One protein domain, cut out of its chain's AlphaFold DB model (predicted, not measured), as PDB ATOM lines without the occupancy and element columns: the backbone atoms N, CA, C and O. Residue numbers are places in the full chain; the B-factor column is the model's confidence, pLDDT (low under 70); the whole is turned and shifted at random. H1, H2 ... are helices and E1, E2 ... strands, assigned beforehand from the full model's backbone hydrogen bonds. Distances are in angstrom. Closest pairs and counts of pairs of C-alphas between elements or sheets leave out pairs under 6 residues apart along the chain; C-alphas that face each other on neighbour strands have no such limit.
ATOM      1  N   PHE A   2     113.388  99.063 133.290       53.53
ATOM      2  CA  PHE A   2     112.363  98.517 134.204       53.53
ATOM      3  C   PHE A   2     110.953  98.654 133.622       53.53
ATOM      4  O   PHE A   2     110.487  99.774 133.408       53.53
ATOM      5  N   PRO A   3     110.304  97.542 133.236       54.03
ATOM      6  CA  PRO A   3     108.909  97.574 132.837       54.03
ATOM      7  C   PRO A   3     108.067  97.906 134.068       54.03
ATOM      8  O   PRO A   3     108.134  97.210 135.075       54.03
ATOM      9  N   HIS A   4     107.303  98.985 133.978       54.97
ATOM     10  CA  HIS A   4     106.289  99.322 134.959       54.97
ATOM     11  C   HIS A   4     104.976  98.698 134.495       54.97
ATOM     12  O   HIS A   4     104.420  99.088 133.466       54.97
ATOM     13  N   THR A   5     104.511  97.677 135.204       53.94
ATOM     14  CA  THR A   5     103.123  97.236 135.105       53.94
ATOM     15  C   THR A   5     102.296  98.295 135.818       53.94
ATOM     16  O   THR A   5     102.525  98.531 136.994       53.94
ATOM     17  N   GLY A   6     101.386  98.977 135.114       56.16
ATOM     18  CA  GLY A   6     100.665 100.164 135.613       56.16
ATOM     19  C   GLY A   6      99.738  99.952 136.823       56.16
ATOM     20  O   GLY A   6      98.844 100.762 137.042       56.16
ATOM     21  N   SER A   7      99.903  98.852 137.557       58.00
ATOM     22  CA  SER A   7      99.292  98.564 138.853       58.00
ATOM     23  C   SER A   7     100.190  98.901 140.046       58.00
ATOM     24  O   SER A   7      99.665  99.037 141.146       58.00
ATOM     25  N   ASP A   8     101.508  98.993 139.853       63.59
ATOM     26  CA  ASP A   8     102.461  99.272 140.934       63.59
ATOM     27  C   ASP A   8     102.719 100.783 141.042       63.59
ATOM     28  O   ASP A   8     102.394 101.528 140.121       63.59
ATOM     29  N   GLU A   9     103.292 101.269 142.145       68.19
ATOM     30  CA  GLU A   9     103.815 102.642 142.192       68.19
ATOM     31  C   GLU A   9     105.115 102.736 141.373       68.19
ATOM     32  O   GLU A   9     105.887 101.767 141.307       68.19
ATOM     33  N   PRO A  10     105.383 103.859 140.687       78.62
ATOM     34  CA  PRO A  10     106.602 103.987 139.913       78.62
ATOM     35  C   PRO A  10     107.842 104.004 140.808       78.62
ATOM     36  O   PRO A  10     107.924 104.766 141.767       78.62
ATOM     37  N   TRP A  11     108.867 103.228 140.444       77.25
ATOM     38  CA  TRP A  11     110.100 103.113 141.238       77.25
ATOM     39  C   TRP A  11     110.817 104.453 141.480       77.25
ATOM     40  O   TRP A  11     111.565 104.585 142.448       77.25
ATOM     41  N   TRP A  12     110.620 105.449 140.608       82.12
ATOM     42  CA  TRP A  12     111.242 106.766 140.753       82.12
ATOM     43  C   TRP A  12     110.608 107.607 141.869       82.12
ATOM     44  O   TRP A  12     111.317 108.385 142.497       82.12
ATOM     45  N   GLU A  13     109.328 107.403 142.194       82.94
ATOM     46  CA  GLU A  13     108.674 108.118 143.300       82.94
ATOM     47  C   GLU A  13     109.259 107.698 144.656       82.94
ATOM     48  O   GLU A  13     109.445 108.528 145.546       82.94
ATOM     49  N   THR A  14     109.658 106.428 144.791       79.19
ATOM     50  CA  THR A  14     110.371 105.925 145.975       79.19
ATOM     51  C   THR A  14     111.738 106.588 146.154       79.19
ATOM     52  O   THR A  14     112.160 106.840 147.281       79.19
ATOM     53  N   ILE A  15     112.438 106.885 145.054       79.94
ATOM     54  CA  ILE A  15     113.733 107.577 145.092       79.94
ATOM     55  C   ILE A  15     113.546 109.038 145.501       79.94
ATOM     56  O   ILE A  15     114.305 109.541 146.328       79.94
ATOM     57  N   ASP A  16     112.525 109.709 144.966       80.25
ATOM     58  CA  ASP A  16     112.238 111.108 145.290       80.25
ATOM     59  C   ASP A  16     111.802 111.294 146.753       80.25
ATOM     60  O   ASP A  16     112.141 112.300 147.380       80.25
ATOM     61  N   ALA A  17     111.095 110.312 147.320       81.19
ATOM     62  CA  ALA A  17     110.654 110.317 148.713       81.19
ATOM     63  C   ALA A  17     111.757 109.945 149.724       81.19
ATOM     64  O   ALA A  17     111.553 110.077 150.936       81.19
ATOM     65  N   ALA A  18     112.910 109.459 149.263       79.19
ATOM     66  CA  ALA A  18     113.941 108.945 150.147       79.19
ATOM     67  C   ALA A  18     114.685 110.055 150.925       79.19
ATOM     68  O   ALA A  18     114.857 111.178 150.430       79.19
ATOM     69  N   PRO A  19     115.167 109.749 152.148       78.88
ATOM     70  CA  PRO A  19     115.910 110.694 152.976       78.88
ATOM     71  C   PRO A  19     117.115 111.331 152.261       78.88
ATOM     72  O   PRO A  19     117.749 110.732 151.392       78.88
ATOM     73  N   ALA A  20     117.451 112.571 152.633       75.94
ATOM     74  CA  ALA A  20     118.506 113.347 151.972       75.94
ATOM     75  C   ALA A  20     119.919 112.747 152.114       75.94
ATOM     76  O   ALA A  20     120.789 113.020 151.288       75.94
ATOM     77  N   ASP A  21     120.137 111.933 153.144       79.75
ATOM     78  CA  ASP A  21     121.360 111.177 153.415       79.75
ATOM     79  C   ASP A  21     121.488 109.902 152.564       79.75
ATOM     80  O   ASP A  21     122.586 109.352 152.456       79.75
ATOM     81  N   VAL A  22     120.412 109.465 151.894       69.12
ATOM     82  CA  VAL A  22     120.477 108.393 150.896       69.12
ATOM     83  C   VAL A  22     120.919 108.973 149.557       69.12
ATOM     84  O   VAL A  22     120.259 109.810 148.930       69.12
ATOM     85  N   VAL A  23     122.082 108.512 149.107       82.56
ATOM     86  CA  VAL A  23     122.793 109.126 147.982       82.56
ATOM     87  C   VAL A  23     123.094 108.144 146.840       82.56
ATOM     88  O   VAL A  23     123.502 108.572 145.755       82.56
ATOM     89  N   THR A  24     122.854 106.843 147.041       88.12
ATOM     90  CA  THR A  24     122.879 105.806 145.997       88.12
ATOM     91  C   THR A  24     121.720 104.836 146.214       88.12
ATOM     92  O   THR A  24     121.514 104.375 147.333       88.12
ATOM     93  N   TYR A  25     121.009 104.500 145.143       89.06
ATOM     94  CA  TYR A  25     119.863 103.597 145.141       89.06
ATOM     95  C   TYR A  25     120.161 102.375 144.281       89.06
ATOM     96  O   TYR A  25     120.744 102.507 143.202       89.06
ATOM     97  N   ILE A  26     119.724 101.208 144.750       89.44
ATOM     98  CA  ILE A  26     119.746  99.950 144.007       89.44
ATOM     99  C   ILE A  26     118.292  99.550 143.773       89.44
ATOM    100  O   ILE A  26     117.547  99.335 144.725       89.44
ATOM    101  N   VAL A  27     117.884  99.476 142.511       88.50
ATOM    102  CA  VAL A  27     116.543  99.060 142.100       88.50
ATOM    103  C   VAL A  27     116.672  97.722 141.392       88.50
ATOM    104  O   VAL A  27     117.295  97.624 140.334       88.50
ATOM    105  N   GLN A  28     116.092  96.681 141.975       87.56
ATOM    106  CA  GLN A  28     116.102  95.334 141.416       87.56
ATOM    107  C   GLN A  28     114.785  94.624 141.700       87.56
ATOM    108  O   GLN A  28     114.033  95.010 142.593       87.56
ATOM    109  N   ARG A  29     114.484  93.606 140.894       85.75
ATOM    110  CA  ARG A  29     113.278  92.798 141.059       85.75
ATOM    111  C   ARG A  29     113.615  91.562 141.881       85.75
ATOM    112  O   ARG A  29     114.446  90.766 141.452       85.75
ATOM    113  N   GLU A  30     112.935  91.393 143.005       88.31
ATOM    114  CA  GLU A  30     113.090  90.248 143.904       88.31
ATOM    115  C   GLU A  30     111.747  89.561 144.165       88.31
ATOM    116  O   GLU A  30     110.682  90.132 143.911       88.31
ATOM    117  N   ASP A  31     111.798  88.316 144.629       87.31
ATOM    118  CA  ASP A  31     110.647  87.612 145.182       87.31
ATOM    119  C   ASP A  31     110.488  87.890 146.687       87.31
ATOM    120  O   ASP A  31     111.228  88.665 147.293       87.31
ATOM    121  N   THR A  32     109.493  87.262 147.313       87.50
ATOM    122  CA  THR A  32     109.216  87.425 148.749       87.50
ATOM    123  C   THR A  32     110.314  86.872 149.659       87.50
ATOM    124  O   THR A  32     110.313  87.168 150.851       87.50
ATOM    125  N   GLU A  33     111.223  86.059 149.121       89.44
ATOM    126  CA  GLU A  33     112.366  85.481 149.831       89.44
ATOM    127  C   GLU A  33     113.654  86.296 149.600       89.44
ATOM    128  O   GLU A  33     114.712  85.935 150.117       89.44
ATOM    129  N   GLY A  34     113.569  87.402 148.846       83.62
ATOM    130  CA  GLY A  34     114.705  88.258 148.503       83.62
ATOM    131  C   GLY A  34     115.593  87.687 147.394       83.62
ATOM    132  O   GLY A  34     116.738  88.111 147.243       83.62
ATOM    133  N   GLN A  35     115.116  86.703 146.627       86.00
ATOM    134  CA  GLN A  35     115.853  86.167 145.483       86.00
ATOM    135  C   GLN A  35     115.582  87.002 144.236       86.00
ATOM    136  O   GLN A  35     114.448  87.401 143.971       86.00
ATOM    137  N   LEU A  36     116.617  87.230 143.425       86.50
ATOM    138  CA  LEU A  36     116.473  87.968 142.173       86.50
ATOM    139  C   LEU A  36     115.520  87.265 141.205       86.50
ATOM    140  O   LEU A  36     115.704  86.099 140.851       86.50
ATOM    141  N   VAL A  37     114.553  88.025 140.695       88.75
ATOM    142  CA  VAL A  37     113.593  87.571 139.689       88.75
ATOM    143  C   VAL A  37     113.996  88.125 138.321       88.75
ATOM    144  O   VAL A  37     113.928  89.341 138.104       88.75
ATOM    145  N   PRO A  38     114.354  87.259 137.353       87.88
ATOM    146  CA  PRO A  38     114.723  87.694 136.014       87.88
ATOM    147  C   PRO A  38     113.601  88.471 135.317       87.88
ATOM    148  O   PRO A  38     112.429  88.077 135.321       87.88
ATOM    149  N   VAL A  39     113.967  89.548 134.625       87.50
ATOM    150  CA  VAL A  39     113.075  90.250 133.702       87.50
ATOM    151  C   VAL A  39     112.969  89.423 132.423       87.50
ATOM    152  O   VAL A  39     113.986  89.104 131.809       87.50
ATOM    153  N   LYS A  40     111.744  89.069 132.020       87.50
ATOM    154  CA  LYS A  40     111.468  88.350 130.768       87.50
ATOM    155  C   LYS A  40     111.287  89.339 129.617       87.50
ATOM    156  O   LYS A  40     110.504  90.280 129.735       87.50
ATOM    157  N   PHE A  41     111.986  89.107 128.515       84.38
ATOM    158  CA  PHE A  41     111.848  89.860 127.270       84.38
ATOM    159  C   PHE A  41     110.773  89.242 126.366       84.38
ATOM    160  O   PHE A  41     110.358  88.098 126.558       84.38
ATOM    161  N   HIS A  42     110.327  90.002 125.359       82.50
ATOM    162  CA  HIS A  42     109.285  89.574 124.415       82.50
ATOM    163  C   HIS A  42     109.628  88.291 123.646       82.50
ATOM    164  O   HIS A  42     108.732  87.548 123.261       82.50
ATOM    165  N   ASP A  43     110.913  88.020 123.440       87.06
ATOM    166  CA  ASP A  43     111.419  86.837 122.742       87.06
ATOM    167  C   ASP A  43     111.605  85.607 123.653       87.06
ATOM    168  O   ASP A  43     112.159  84.595 123.230       87.06
ATOM    169  N   GLY A  44     111.158  85.686 124.911       86.81
ATOM    170  CA  GLY A  44     111.237  84.598 125.884       86.81
ATOM    171  C   GLY A  44     112.577  84.481 126.613       86.81
ATOM    172  O   GLY A  44     112.677  83.686 127.549       86.81
ATOM    173  N   ARG A  45     113.593  85.279 126.252       89.56
ATOM    174  CA  ARG A  45     114.845  85.358 127.018       89.56
ATOM    175  C   ARG A  45     114.603  86.062 128.349       89.56
ATOM    176  O   ARG A  45     113.665  86.844 128.497       89.56
ATOM    177  N   SER A  46     115.469  85.815 129.327       88.94
ATOM    178  CA  SER A  46     115.387  86.466 130.632       88.94
ATOM    179  C   SER A  46     116.748  86.932 131.125       88.94
ATOM    180  O   SER A  46     117.742  86.239 130.919       88.94
ATOM    181  N   LEU A  47     116.781  88.079 131.803       89.75
ATOM    182  CA  LEU A  47     117.997  88.656 132.376       89.75
ATOM    183  C   LEU A  47     117.714  89.209 133.771       89.75
ATOM    184  O   LEU A  47     116.699  89.872 133.989       89.75
ATOM    185  N   ASN A  48     118.640  88.983 134.699       89.00
ATOM    186  CA  ASN A  48     118.648  89.693 135.971       89.00
ATOM    187  C   ASN A  48     119.066  91.139 135.722       89.00
ATOM    188  O   ASN A  48     120.152  91.392 135.202       89.00
ATOM    189  N   LEU A  49     118.190  92.078 136.064       89.00
ATOM    190  CA  LEU A  49     118.396  93.490 135.784       89.00
ATOM    191  C   LEU A  49     118.388  94.268 137.099       89.00
ATOM    192  O   LEU A  49     117.435  94.189 137.872       89.00
ATOM    193  N   CYS A  50     119.468  95.009 137.324       89.69
ATOM    194  CA  CYS A  50     119.676  95.874 138.475       89.69
ATOM    195  C   CYS A  50     120.000  97.282 137.958       89.69
ATOM    196  O   CYS A  50     120.831  97.438 137.060       89.69
ATOM    197  N   LEU A  51     119.317  98.298 138.483       89.75
ATOM    198  CA  LEU A  51     119.580  99.706 138.201       89.75
ATOM    199  C   LEU A  51     120.203 100.358 139.419       89.75
ATOM    200  O   LEU A  51     119.677 100.292 140.525       89.75
ATOM    201  N   LEU A  52     121.304 101.049 139.166       90.81
ATOM    202  CA  LEU A  52     122.003 101.853 140.147       90.81
ATOM    203  C   LEU A  52     121.770 103.326 139.823       90.81
ATOM    204  O   LEU A  52     122.122 103.788 138.737       90.81
ATOM    205  N   VAL A  53     121.194 104.066 140.769       89.75
ATOM    206  CA  VAL A  53     120.950 105.507 140.633       89.75
ATOM    207  C   VAL A  53     121.787 106.249 141.660       89.75
ATOM    208  O   VAL A  53     121.685 106.000 142.859       89.75
ATOM    209  N   LYS A  54     122.615 107.186 141.198       88.50
ATOM    210  CA  LYS A  54     123.380 108.092 142.061       88.50
ATOM    211  C   LYS A  54     122.697 109.451 142.073       88.50
ATOM    212  O   LYS A  54     122.394 109.981 141.007       88.50
ATOM    213  N   ARG A  55     122.480 110.013 143.264       86.62
ATOM    214  CA  ARG A  55     121.851 111.336 143.415       86.62
ATOM    215  C   ARG A  55     122.771 112.469 142.952       86.62
ATOM    216  O   ARG A  55     122.306 113.462 142.406       86.62
ATOM    217  N   ASP A  56     124.073 112.303 143.155       86.62
ATOM    218  CA  ASP A  56     125.128 113.233 142.761       86.62
ATOM    219  C   ASP A  56     126.141 112.583 141.807       86.62
ATOM    220  O   ASP A  56     126.356 111.366 141.779       86.62
ATOM    221  N   ASN A  57     126.790 113.422 140.995       87.38
ATOM    222  CA  ASN A  57     127.813 112.971 140.063       87.38
ATOM    223  C   ASN A  57     129.155 112.757 140.779       87.38
ATOM    224  O   ASN A  57     129.926 113.694 140.978       87.38
TER     225      ASN A  57
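AT A GLANCE: This is residues 2 to 57 of the 221 residues of an uncharacterized protein of Sphaeroforma arctica JP610 (UniProt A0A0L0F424). With little regular structure, this is a small two-stranded hairpin, E1 and E2, with one short helix, H1, over one face, mainly by E1, and a long loop reaching out beyond the strands. Residues 4 to 9 stick out. The 56 printed residues hold H1, E1 and E2 in that order, a mixed class with 16 residues in named elements and an antiparallel sheet. The whole is loose, with a radius of gyration of the C-alphas of 13.2 A, and elongated, spanning 39 by 25 by 23 A.

HOW THE PARTS SIT: H1, residues 11 to 16, comes closest to E1, residues 24 to 28, at the C-alphas of Ile 15 and Tyr 25, 7.3 A apart. In H1, 1 of 2 O i to N i+4 pairs is within hydrogen-bond range. H1 and E2, residues 50 to 54, are apart. E1 and E2 form an antiparallel hairpin at 163 degrees; N 25 and O 53 are within hydrogen-bond range at 2.8 A.

IN THESE COORDINATES: H1 begins at C-alpha 11 (110.100, 103.113, 141.238) and measures 9.2 A. E1 and E2 each measure 13.3 A; E2 ends at C-alpha 54 (123.380, 108.092, 142.061).

THE WHOLE: The farthest C-alphas, of Asp 21 and Asp 43, are 40.4 A apart. The printed part has no cut. The E1 to E2 link is long. Residues 2 to 9 and 22 have pLDDT under 70.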